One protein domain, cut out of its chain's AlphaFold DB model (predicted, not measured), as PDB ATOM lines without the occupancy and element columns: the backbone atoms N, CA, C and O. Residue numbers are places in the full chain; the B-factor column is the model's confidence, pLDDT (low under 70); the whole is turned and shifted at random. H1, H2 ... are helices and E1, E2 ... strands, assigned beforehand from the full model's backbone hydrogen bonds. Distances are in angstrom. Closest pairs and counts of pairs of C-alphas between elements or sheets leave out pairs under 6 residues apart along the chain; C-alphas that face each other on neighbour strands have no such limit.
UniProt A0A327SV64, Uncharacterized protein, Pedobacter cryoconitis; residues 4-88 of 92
ATOM      1  N   LYS A   4     -19.450  18.682  35.114       93.81
ATOM      2  CA  LYS A   4     -19.468  20.074  35.573       93.81
ATOM      3  C   LYS A   4     -18.397  20.916  34.880       93.81
ATOM      4  O   LYS A   4     -18.718  21.974  34.353       93.81
ATOM      5  N   GLU A   5     -17.149  20.454  34.819       92.62
ATOM      6  CA  GLU A   5     -16.066  21.188  34.143       92.62
ATOM      7  C   GLU A   5     -16.351  21.408  32.653       92.62
ATOM      8  O   GLU A   5     -16.089  22.482  32.116       92.62
ATOM      9  N   LEU A   6     -16.918  20.406  31.980       92.56
ATOM     10  CA  LEU A   6     -17.234  20.502  30.557       92.56
ATOM     11  C   LEU A   6     -18.375  21.481  30.287       92.56
ATOM     12  O   LEU A   6     -18.293  22.256  29.336       92.56
ATOM     13  N   LEU A   7     -19.404  21.487  31.137       94.81
ATOM     14  CA  LEU A   7     -20.487  22.465  31.058       94.81
ATOM     15  C   LEU A   7     -19.982  23.888  31.311       94.81
ATOM     16  O   LEU A   7     -20.400  24.811  30.618       94.81
ATOM     17  N   LEU A   8     -19.039  24.074  32.237       93.56
ATOM     18  CA  LEU A   8     -18.442  25.383  32.527       93.56
ATOM     19  C   LEU A   8     -17.571  25.929  31.385       93.56
ATOM     20  O   LEU A   8     -17.373  27.139  31.306       93.56
ATOM     21  N   ASN A   9     -17.109  25.078  30.465       91.38
ATOM     22  CA  ASN A   9     -16.465  25.524  29.225       91.38
ATOM     23  C   ASN A   9     -17.477  26.040  28.183       91.38
ATOM     24  O   ASN A   9     -17.086  26.655  27.190       91.38
ATOM     25  N   GLY A  10     -18.775  25.791  28.383       89.62
ATOM     26  CA  GLY A  10     -19.850  26.215  27.496       89.62
ATOM     27  C   GLY A  10     -20.399  27.596  27.853       89.62
ATOM     28  O   GLY A  10     -20.931  27.815  28.942       89.62
ATOM     29  N   THR A  11     -20.367  28.533  26.900       91.75
ATOM     30  CA  THR A  11     -20.900  29.894  27.095       91.75
ATOM     31  C   THR A  11     -22.389  29.904  27.454       91.75
ATOM     32  O   THR A  11     -22.807  30.716  28.276       91.75
ATOM     33  N   SER A  12     -23.193  29.002  26.880       93.00
ATOM     34  CA  SER A  12     -24.633  28.913  27.165       93.00
ATOM     35  C   SER A  12     -24.916  28.582  28.629       93.00
ATOM     36  O   SER A  12     -25.770  29.212  29.248       93.00
ATOM     37  N   PHE A  13     -24.165  27.644  29.206       96.12
ATOM     38  CA  PHE A  13     -24.330  27.248  30.598       96.12
ATOM     39  C   PHE A  13     -23.909  28.367  31.557       96.12
ATOM     40  O   PHE A  13     -24.630  28.670  32.504       96.12
ATOM     41  N   LEU A  14     -22.797  29.052  31.275       95.94
ATOM     42  CA  LEU A  14     -22.361  30.210  32.066       95.94
ATOM     43  C   LEU A  14     -23.387  31.353  32.048       95.94
ATOM     44  O   LEU A  14     -23.629  31.984  33.077       95.94
ATOM     45  N   LEU A  15     -24.006  31.617  30.892       96.31
ATOM     46  CA  LEU A  15     -25.069  32.618  30.775       96.31
ATOM     47  C   LEU A  15     -26.302  32.233  31.595       96.31
ATOM     48  O   LEU A  15     -26.836  33.095  32.289       96.31
ATOM     49  N   LEU A  16     -26.693  30.954  31.585       96.12
ATOM     50  CA  LEU A  16     -27.787  30.451  32.415       96.12
ATOM     51  C   LEU A  16     -27.496  30.659  33.909       96.12
ATOM     52  O   LEU A  16     -28.328  31.194  34.634       96.12
ATOM     53  N   MET A  17     -26.296  30.311  34.386       96.94
ATOM     54  CA  MET A  17     -25.939  30.518  35.799       96.94
ATOM     55  C   MET A  17     -25.982  31.999  36.188       96.94
ATOM     56  O   MET A  17     -26.482  32.354  37.256       96.94
ATOM     57  N   LYS A  18     -25.536  32.881  35.284       96.38
ATOM     58  CA  LYS A  18     -25.596  34.331  35.478       96.38
ATOM     59  C   LYS A  18     -27.031  34.864  35.513       96.38
ATOM     60  O   LYS A  18     -27.320  35.721  36.344       96.38
ATOM     61  N   GLU A  19     -27.913  34.377  34.641       95.88
ATOM     62  CA  GLU A  19     -29.331  34.767  34.594       95.88
ATOM     63  C   GLU A  19     -30.029  34.523  35.937       95.88
ATOM     64  O   GLU A  19     -30.801  35.358  36.406       95.88
ATOM     65  N   TYR A  20     -29.680  33.423  36.600       95.19
ATOM     66  CA  TYR A  20     -30.237  33.046  37.895       95.19
ATOM     67  C   TYR A  20     -29.371  33.471  39.091       95.19
ATOM     68  O   TYR A  20     -29.692  33.115  40.222       95.19
ATOM     69  N   ALA A  21     -28.310  34.257  38.871       96.44
ATOM     70  CA  ALA A  21     -27.386  34.734  39.904       96.44
ATOM     71  C   ALA A  21     -26.803  33.611  40.792       96.44
ATOM     72  O   ALA A  21     -26.730  33.752  42.012       96.44
ATOM     73  N   ILE A  22     -26.417  32.493  40.173       96.62
ATOM     74  CA  ILE A  22     -25.809  31.328  40.829       96.62
ATOM     75  C   ILE A  22     -24.293  31.371  40.618       96.62
ATOM     76  O   ILE A  22     -23.827  31.521  39.484       96.62
ATOM     77  N   ASP A  23     -23.522  31.218  41.696       95.06
ATOM     78  CA  ASP A  23     -22.071  31.058  41.604       95.06
ATOM     79  C   ASP A  23     -21.721  29.645  41.114       95.06
ATOM     80  O   ASP A  23     -22.375  28.660  41.450       95.06
ATOM     81  N   ILE A  24     -20.643  29.525  40.344       93.06
ATOM     82  CA  ILE A  24     -20.121  28.249  39.850       93.06
ATOM     83  C   ILE A  24     -19.778  27.287  41.004       93.06
ATOM     84  O   ILE A  24     -19.941  26.062  40.876       93.06
ATOM     85  N   ALA A  25     -19.309  27.825  42.131       94.19
ATOM     86  CA  ALA A  25     -19.026  27.062  43.341       94.19
ATOM     87  C   ALA A  25     -20.289  26.397  43.919       94.19
ATOM     88  O   ALA A  25     -20.203  25.286  44.441       94.19
ATOM     89  N   ASP A  26     -21.456  27.013  43.719       95.69
ATOM     90  CA  ASP A  26     -22.750  26.607  44.279       95.69
ATOM     91  C   ASP A  26     -23.569  25.682  43.360       95.69
ATOM     92  O   ASP A  26     -24.739  25.397  43.624       95.69
ATOM     93  N   ILE A  27     -22.958  25.195  42.275       96.00
ATOM     94  CA  ILE A  27     -23.570  24.253  41.330       96.00
ATOM     95  C   ILE A  27     -23.256  22.809  41.725       96.00
ATOM     96  O   ILE A  27     -22.089  22.447  41.912       96.00
ATOM     97  N   LYS A  28     -24.272  21.949  41.709       95.94
ATOM     98  CA  LYS A  28     -24.146  20.497  41.850       95.94
ATOM     99  C   LYS A  28     -24.983  19.779  40.792       95.94
ATOM    100  O   LYS A  28     -26.174  20.034  40.659       95.94
ATOM    101  N   ILE A  29     -24.379  18.833  40.080       95.81
ATOM    102  CA  ILE A  29     -25.104  17.921  39.188       95.81
ATOM    103  C   ILE A  29     -25.503  16.698  40.018       95.81
ATOM    104  O   ILE A  29     -24.654  16.089  40.673       95.81
ATOM    105  N   LYS A  30     -26.795  16.362  40.058       93.31
ATOM    106  CA  LYS A  30     -27.261  15.163  40.772       93.31
ATOM    107  C   LYS A  30     -26.794  13.915  40.022       93.31
ATOM    108  O   LYS A  30     -26.843  13.889  38.798       93.31
ATOM    109  N   ASP A  31     -26.311  12.927  40.774       92.25
ATOM    110  CA  ASP A  31     -25.823  11.637  40.264       92.25
ATOM    111  C   ASP A  31     -24.719  11.739  39.190       92.25
ATOM    112  O   ASP A  31     -24.583  10.862  38.340       92.25
ATOM    113  N   GLU A  32     -23.892  12.796  39.245       91.94
ATOM    114  CA  GLU A  32     -22.846  13.085  38.247       91.94
ATOM    115  C   GLU A  32     -21.931  11.884  37.960       91.94
ATOM    116  O   GLU A  32     -21.609  11.611  36.805       91.94
ATOM    117  N   GLU A  33     -21.534  11.144  38.998       90.00
ATOM    118  CA  GLU A  33     -20.666   9.970  38.862       90.00
ATOM    119  C   GLU A  33     -21.349   8.830  38.096       90.00
ATOM    120  O   GLU A  33     -20.718   8.179  37.264       90.00
ATOM    121  N   VAL A  34     -22.649   8.614  38.327       89.19
ATOM    122  CA  VAL A  34     -23.431   7.576  37.640       89.19
ATOM    123  C   VAL A  34     -23.581   7.930  36.165       89.19
ATOM    124  O   VAL A  34     -23.329   7.089  35.303       89.19
ATOM    125  N   ILE A  35     -23.903   9.191  35.870       88.50
ATOM    126  CA  ILE A  35     -24.037   9.697  34.499       88.50
ATOM    127  C   ILE A  35     -22.695   9.596  33.756       88.50
ATOM    128  O   ILE A  35     -22.637   9.165  32.605       88.50
ATOM    129  N   ALA A  36     -21.587   9.942  34.419       86.19
ATOM    130  CA  ALA A  36     -20.256   9.821  33.831       86.19
ATOM    131  C   ALA A  36     -19.910   8.362  33.486       86.19
ATOM    132  O   ALA A  36     -19.361   8.098  32.416       86.19
ATOM    133  N   VAL A  37     -20.259   7.411  34.358       86.69
ATOM    134  CA  VAL A  37     -20.078   5.977  34.087       86.69
ATOM    135  C   VAL A  37     -20.949   5.521  32.915       86.69
ATOM    136  O   VAL A  37     -20.447   4.796  32.056       86.69
ATOM    137  N   GLN A  38     -22.201   5.979  32.825       83.38
ATOM    138  CA  GLN A  38     -23.101   5.649  31.715       83.38
ATOM    139  C   GLN A  38     -22.519   6.074  30.362       83.38
ATOM    140  O   GLN A  38     -22.435   5.246  29.459       83.38
ATOM    141  N   PHE A  39     -22.015   7.306  30.232       82.81
ATOM    142  CA  PHE A  39     -21.394   7.767  28.982       82.81
ATOM    143  C   PHE A  39     -20.101   7.030  28.614       82.81
ATOM    144  O   PHE A  39     -19.751   6.943  27.437       82.81
ATOM    145  N   LEU A  40     -19.364   6.510  29.602       81.06
ATOM    146  CA  LEU A  40     -18.160   5.711  29.356       81.06
ATOM    147  C   LEU A  40     -18.490   4.275  28.936       81.06
ATOM    148  O   LEU A  40     -17.784   3.707  28.105       81.06
ATOM    149  N   GLN A  41     -19.528   3.682  29.528       82.50
ATOM    150  CA  GLN A  41     -19.953   2.307  29.248       82.50
ATOM    151  C   GLN A  41     -20.761   2.196  27.953       82.50
ATOM    152  O   GLN A  41     -20.687   1.170  27.279       82.50
ATOM    153  N   HIS A  42     -21.477   3.261  27.601       77.88
ATOM    154  CA  HIS A  42     -22.349   3.342  26.439       77.88
ATOM    155  C   HIS A  42     -21.985   4.567  25.595       77.88
ATOM    156  O   HIS A  42     -22.707   5.562  25.611       77.88
ATOM    157  N   PRO A  43     -20.858   4.550  24.862       70.94
ATOM    158  CA  PRO A  43     -20.428   5.685  24.041       70.94
ATOM    159  C   PRO A  43     -21.417   6.046  22.913       70.94
ATOM    160  O   PRO A  43     -21.307   7.118  22.319       70.94
ATOM    161  N   GLU A  44     -22.379   5.171  22.607       71.69
ATOM    162  CA  GLU A  44     -23.544   5.445  21.760       71.69
ATOM    163  C   GLU A  44     -24.572   6.386  22.414       71.69
ATOM    164  O   GLU A  44     -25.300   7.099  21.715       71.69
ATOM    165  N   VAL A  45     -24.626   6.413  23.748       66.69
ATOM    166  CA  VAL A  45     -25.473   7.318  24.521       66.69
ATOM    167  C   VAL A  45     -24.818   8.689  24.502       66.69
ATOM    168  O   VAL A  45     -23.753   8.926  25.059       66.69
ATOM    169  N   SER A  46     -25.478   9.616  23.819       77.31
ATOM    170  CA  SER A  46     -25.042  11.010  23.707       77.31
ATOM    171  C   SER A  46     -25.910  11.956  24.524       77.31
ATOM    172  O   SER A  46     -25.667  13.161  24.506       77.31
ATOM    173  N   LYS A  47     -26.949  11.443  25.196       90.50
ATOM    174  CA  LYS A  47     -27.963  12.249  25.872       90.50
ATOM    175  C   LYS A  47     -28.437  11.575  27.145       90.50
ATOM    176  O   LYS A  47     -28.816  10.414  27.090       90.50
ATOM    177  N   GLU A  48     -28.495  12.334  28.230       91.50
ATOM    178  CA  GLU A  48     -29.105  11.899  29.487       91.50
ATOM    179  C   GLU A  48     -29.955  13.007  30.097       91.50
ATOM    180  O   GLU A  48     -29.642  14.193  29.963       91.50
ATOM    181  N   SER A  49     -31.035  12.629  30.773       93.81
ATOM    182  CA  SER A  49     -31.833  13.575  31.553       93.81
ATOM    183  C   SER A  49     -31.143  13.823  32.887       93.81
ATOM    184  O   SER A  49     -30.887  12.884  33.637       93.81
ATOM    185  N   ILE A  50     -30.853  15.084  33.197       95.88
ATOM    186  CA  ILE A  50     -30.105  15.450  34.402       95.88
ATOM    187  C   ILE A  50     -30.832  16.520  35.213       95.88
ATOM    188  O   ILE A  50     -31.633  17.302  34.692       95.88
ATOM    189  N   CYS A  51     -30.499  16.573  36.500       97.25
ATOM    190  CA  CYS A  51     -30.894  17.652  37.391       97.25
ATOM    191  C   CYS A  51     -29.648  18.406  37.859       97.25
ATOM    192  O   CYS A  51     -28.714  17.804  38.400       97.25
ATOM    193  N   ILE A  52     -29.647  19.722  37.662       97.50
ATOM    194  CA  ILE A  52     -28.595  20.617  38.141       97.50
ATOM    195  C   ILE A  52     -29.185  21.464  39.263       97.50
ATOM    196  O   ILE A  52     -30.096  22.255  39.042       97.50
ATOM    197  N   GLU A  53     -28.664  21.288  40.470       97.62
ATOM    198  CA  GLU A  53     -28.959  22.149  41.606       97.62
ATOM    199  C   GLU A  53     -28.003  23.342  41.577       97.62
ATOM    200  O   GLU A  53     -26.788  23.170  41.509       97.62
ATOM    201  N   GLY A  54     -28.550  24.548  41.638       96.44
ATOM    202  CA  GLY A  54     -27.797  25.769  41.871       96.44
ATOM    203  C   GLY A  54     -28.368  26.517  43.065       96.44
ATOM    204  O   GLY A  54     -29.586  26.567  43.251       96.44
ATOM    205  N   ARG A  55     -27.494  27.090  43.890       95.50
ATOM    206  CA  ARG A  55     -27.902  27.887  45.051       95.50
ATOM    207  C   ARG A  55     -27.592  29.352  44.818       95.50
ATOM    208  O   ARG A  55     -26.564  29.702  44.244       95.50
ATOM    209  N   ASN A  56     -28.502  30.204  45.263       94.12
ATOM    210  CA  ASN A  56     -28.294  31.641  45.302       94.12
ATOM    211  C   ASN A  56     -28.908  32.214  46.589       94.12
ATOM    212  O   ASN A  56     -29.451  31.489  47.424       94.12
ATOM    213  N   LYS A  57     -28.841  33.537  46.746       92.19
ATOM    214  CA  LYS A  57     -29.400  34.245  47.909       92.19
ATOM    215  C   LYS A  57     -30.914  34.055  48.107       92.19
ATOM    216  O   LYS A  57     -31.400  34.259  49.211       92.19
ATOM    217  N   ASP A  58     -31.647  33.699  47.051       89.12
ATOM    218  CA  ASP A  58     -33.108  33.583  47.063       89.12
ATOM    219  C   ASP A  58     -33.570  32.139  47.338       89.12
ATOM    220  O   ASP A  58     -34.768  31.899  47.509       89.12
ATOM    221  N   GLY A  59     -32.655  31.161  47.365       93.31
ATOM    222  CA  GLY A  59     -33.003  29.761  47.580       93.31
ATOM    223  C   GLY A  59     -32.181  28.754  46.783       93.31
ATOM    224  O   GLY A  59     -31.065  29.005  46.325       93.31
ATOM    225  N   ILE A  60     -32.786  27.581  46.617       95.94
ATOM    226  CA  ILE A  60     -32.290  26.499  45.767       95.94
ATOM    227  C   ILE A  60     -33.094  26.508  44.470       95.94
ATOM    228  O   ILE A  60     -34.325  26.565  44.493       95.94
ATOM    229  N   ILE A  61     -32.402  26.419  43.339       96.81
ATOM    230  CA  ILE A  61     -32.998  26.278  42.015       96.81
ATOM    231  C   ILE A  61     -32.566  24.926  41.451       96.81
ATOM    232  O   ILE A  61     -31.377  24.633  41.367       96.81
ATOM    233  N   ASN A  62     -33.533  24.094  41.071       97.56
ATOM    234  CA  ASN A  62     -33.287  22.829  40.387       97.56
ATOM    235  C   ASN A  62     -33.626  23.010  38.910       97.56
ATOM    236  O   ASN A  62     -34.790  23.211  38.575       97.56
ATOM    237  N   PHE A  63     -32.628  22.932  38.037       97.81
ATOM    238  CA  PHE A  63     -32.818  22.899  36.592       97.81
ATOM    239  C   PHE A  63     -32.973  21.457  36.130       97.81
ATOM    240  O   PHE A  63     -32.160  20.597  36.478       97.81
ATOM    241  N   PHE A  64     -33.983  21.213  35.308       97.62
ATOM    242  CA  PHE A  64     -34.234  19.930  34.669       97.62
ATOM    243  C   PHE A  64     -34.008  20.084  33.175       97.62
ATOM    244  O   PHE A  64     -34.447  21.063  32.564       97.62
ATOM    245  N   GLY A  65     -33.292  19.138  32.588       97.00
ATOM    246  CA  GLY A  65     -32.940  19.226  31.184       97.00
ATOM    247  C   GLY A  65     -32.230  17.991  30.671       97.00
ATOM    248  O   GLY A  65     -32.014  17.021  31.399       97.00
ATOM    249  N   THR A  66     -31.816  18.066  29.413       96.12
ATOM    250  CA  THR A  66     -31.007  17.030  28.779       96.12
ATOM    251  C   THR A  66     -29.561  17.489  28.670       96.12
ATOM    252  O   THR A  66     -29.259  18.568  28.159       96.12
ATOM    253  N   LEU A  67     -28.654  16.647  29.147       95.06
ATOM    254  CA  LEU A  67     -27.226  16.759  28.932       95.06
ATOM    255  C   LEU A  67     -26.867  16.063  27.627       95.06
ATOM    256  O   LEU A  67     -26.968  14.845  27.534       95.06
ATOM    257  N   HIS A  68     -26.411  16.827  26.645       92.56
ATOM    258  CA  HIS A  68     -25.823  16.304  25.420       92.56
ATOM    259  C   HIS A  68     -24.316  16.190  25.616       92.56
ATOM    260  O   HIS A  68     -23.645  17.195  25.861       92.56
ATOM    261  N   TYR A  69     -23.784  14.978  25.512       88.38
ATOM    262  CA  TYR A  69     -22.381  14.671  25.743       88.38
ATOM    263  C   TYR A  69     -21.732  14.089  24.489       88.38
ATOM    264  O   TYR A  69     -22.246  13.160  23.868       88.38
ATOM    265  N   ASN A  70     -20.571  14.630  24.126       85.12
ATOM    266  CA  ASN A  70     -19.721  14.087  23.078       85.12
ATOM    267  C   ASN A  70     -18.345  13.747  23.659       85.12
ATOM    268  O   ASN A  70     -17.543  14.639  23.957       85.12
ATOM    269  N   LEU A  71     -18.073  12.445  23.778       78.56
ATOM    270  CA  LEU A  71     -16.823  11.918  24.325       78.56
ATOM    271  C   LEU A  71     -15.607  12.272  23.453       78.56
ATOM    272  O   LEU A  71     -14.546  12.607  23.981       78.56
ATOM    273  N   LEU A  72     -15.757  12.231  22.124       79.88
ATOM    274  CA  LEU A  72     -14.666  12.470  21.173       79.88
ATOM    275  C   LEU A  72     -14.206  13.930  21.204       79.88
ATOM    276  O   LEU A  72     -13.009  14.204  21.280       79.88
ATOM    277  N   SER A  73     -15.155  14.867  21.165       80.50
ATOM    278  CA  SER A  73     -14.862  16.302  21.197       80.50
ATOM    279  C   SER A  73     -14.736  16.862  22.614       80.50
ATOM    280  O   SER A  73     -14.458  18.050  22.754       80.50
ATOM    281  N   LYS A  74     -14.959  16.041  23.653       83.50
ATOM    282  CA  LYS A  74     -15.018  16.456  25.065       83.50
ATOM    283  C   LYS A  74     -15.914  17.684  25.254       83.50
ATOM    284  O   LYS A  74     -15.515  18.665  25.874       83.50
ATOM    285  N   LEU A  75     -17.108  17.641  24.667       87.12
ATOM    286  CA  LEU A  75     -18.087  18.724  24.744       87.12
ATOM    287  C   LEU A  75     -19.303  18.253  25.539       87.12
ATOM    288  O   LEU A  75     -19.793  17.146  25.319       87.12
ATOM    289  N   ALA A  76     -19.799  19.119  26.418       92.00
ATOM    290  CA  ALA A  76     -21.063  18.936  27.109       92.00
ATOM    291  C   ALA A  76     -21.943  20.168  26.887       92.00
ATOM    292  O   ALA A  76     -21.473  21.301  26.997       92.00
ATOM    293  N   VAL A  77     -23.218  19.949  26.582       94.31
ATOM    294  CA  VAL A  77     -24.222  21.007  26.443       94.31
ATOM    295  C   VAL A  77     -25.428  20.637  27.287       94.31
ATOM    296  O   VAL A  77     -25.954  19.536  27.166       94.31
ATOM    297  N   PHE A  78     -25.877  21.563  28.129       96.50
ATOM    298  CA  PHE A  78     -27.111  21.411  28.888       96.50
ATOM    299  C   PHE A  78     -28.248  22.159  28.192       96.50
ATOM    300  O   PHE A  78     -28.167  23.370  27.980       96.50
ATOM    301  N   GLU A  79     -29.301  21.430  27.842       96.19
ATOM    302  CA  GLU A  79     -30.537  21.963  27.281       96.19
ATOM    303  C   GLU A  79     -31.615  21.976  28.370       96.19
ATOM    304  O   GLU A  79     -32.177  20.935  28.717       96.19
ATOM    305  N   MET A  80     -31.881  23.157  28.934       96.12
ATOM    306  CA  MET A  80     -32.884  23.336  29.985       96.12
ATOM    307  C   MET A  80     -34.302  23.155  29.430       96.12
ATOM    308  O   MET A  80     -34.668  23.764  28.429       96.12
ATOM    309  N   GLN A  81     -35.113  22.367  30.131       97.62
ATOM    310  CA  GLN A  81     -36.527  22.121  29.822       97.62
ATOM    311  C   GLN A  81     -37.461  22.764  30.850       97.62
ATOM    312  O   GLN A  81     -38.589  23.127  30.526       97.62
ATOM    313  N   GLY A  82     -36.993  22.937  32.085       96.56
ATOM    314  CA  GLY A  82     -37.741  23.598  33.146       96.56
ATOM    315  C   GLY A  82     -36.900  23.790  34.399       96.56
ATOM    316  O   GLY A  82     -35.763  23.319  34.482       96.56
ATOM    317  N   PHE A  83     -37.465  24.483  35.385       97.19
ATOM    318  CA  PHE A  83     -36.830  24.651  36.684       97.19
ATOM    319  C   PHE A  83     -37.859  24.753  37.809       97.19
ATOM    320  O   PHE A  83     -38.981  25.214  37.608       97.19
ATOM    321  N   GLU A  84     -37.435  24.371  39.006       96.25
ATOM    322  CA  GLU A  84     -38.167  24.590  40.251       96.25
ATOM    323  C   GLU A  84     -37.328  25.450  41.189       96.25
ATOM    324  O   GLU A  84     -36.103  25.318  41.237       96.25
ATOM    325  N   ARG A  85     -37.983  26.327  41.955       94.94
ATOM    326  CA  ARG A  85     -37.330  27.136  42.987       94.94
ATOM    327  C   ARG A  85     -37.938  26.833  44.347       94.94
ATOM    328  O   ARG A  85     -39.144  26.968  44.533       94.94
ATOM    329  N   THR A  86     -37.075  26.520  45.300       93.62
ATOM    330  CA  THR A  86     -37.428  26.386  46.710       93.62
ATOM    331  C   THR A  86     -36.813  27.555  47.460       93.62
ATOM    332  O   THR A  86     -35.592  27.709  47.469       93.62
ATOM    333  N   ALA A  87     -37.657  28.394  48.063       87.38
ATOM    334  CA  ALA A  87     -37.198  29.512  48.881       87.38
ATOM    335  C   ALA A  87     -36.393  29.009  50.089       87.38
ATOM    336  O   ALA A  87     -36.659  27.921  50.609       87.38
ATOM    337  N   LEU A  88     -35.442  29.817  50.559       75.12
ATOM    338  CA  LEU A  88     -34.864  29.622  51.886       75.12
ATOM    339  C   LEU A  88     -36.010  29.757  52.904       75.12
ATOM    340  O   LEU A  88     -36.523  30.853  53.123       75.12
TER     341      LEU A  88
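What this domain is: This is residues 4 to 88 of the 92 residues of an uncharacterized protein of Pedobacter cryoconitis (UniProt A0A327SV64). Three long strands, E2, E3 and E4, of which E3 and E4 bend, form a strongly twisted, curled sheet with the short E1 at one edge; H2 packs on one face and H3 on the other, towards the end of the sheet where E2 begins and E3 ends. The short H1 sits at the sheet's level, between the edge strands E1 and E4. The printed part has 85 residues with three named helices and four named strands, in the order H1 H2 E1 H3 E2 E3 E4. The sheet's order is E1 E2 E3 E4, all antiparallel, and the class is mixed, helices and strands. The whole is compact, with a radius of gyration of the C-alphas of 12.9 A, but elongated, spanning 39 by 22 by 21 A.

Where its parts are: H1, residues 4 to 8, begins at C-alpha 4 at (-19.468, 20.074, 35.573). H2 is residues 11 to 19, 12.3 A long, and the strand E1 is residues 27 to 29. H3, residues 32 to 41, is 14.3 A long. E2, residues 47 to 56, measures 27.5 A. E3, residues 59 to 70, measures 32.0 A and bends by 58 degrees at Gly 65, whose C-alpha is at (-32.940, 19.226, 31.184). E4, residues 75 to 87, measures 32.6 A, bends by 71 degrees at Gln 81 and ends with C-alpha 87 at (-37.198, 29.512, 48.881).

How they stand to each other: E2, E3 and E4 form a meander, each strand the antiparallel neighbour of the one before. In the hairpin of E2 and E3, N 52 and O 63 are 2.9 A apart, within hydrogen-bond range. In the hairpin of E3 and E4, N 68 and O 77 are within that range at 2.8 A. The edge strand E1 is antiparallel to E2, with N 28 and O 53 at 2.8 A. H1 is at the sheet's level, its height 0.8 A; its closest C-alphas to E4 are Leu 7 and Ala 76, 5.3 A, and to E1 Lys 4 and Ile 29, 7.0 A. H2 is on the sheet at a height of 8.1 A, over none of the strands; the C-alphas of Phe 13 and Phe 78 in E4 come closest, 6.7 A. H3 is on the opposite face at a height of 9.5 A, over E3 and along the strands, at 11 degrees to E3 on the local plane. H1 and H2 are close but not clearly touching, the C-alphas of Leu 7 and Phe 13 being 6.2 A apart. H2 and H3 are apart. In H1, H2 and H3 every O i to N i+4 pair is within hydrogen-bond range.

The domain as a whole: The two C-alphas farthest apart are those of Leu 72 and Leu 88, 40.6 A. The printed part has no cut and no long link; H2 to E1 is a short link and the others are tight. The mean pLDDT of the printed part is 91.3, and residue 45 is the one printed residue under 70.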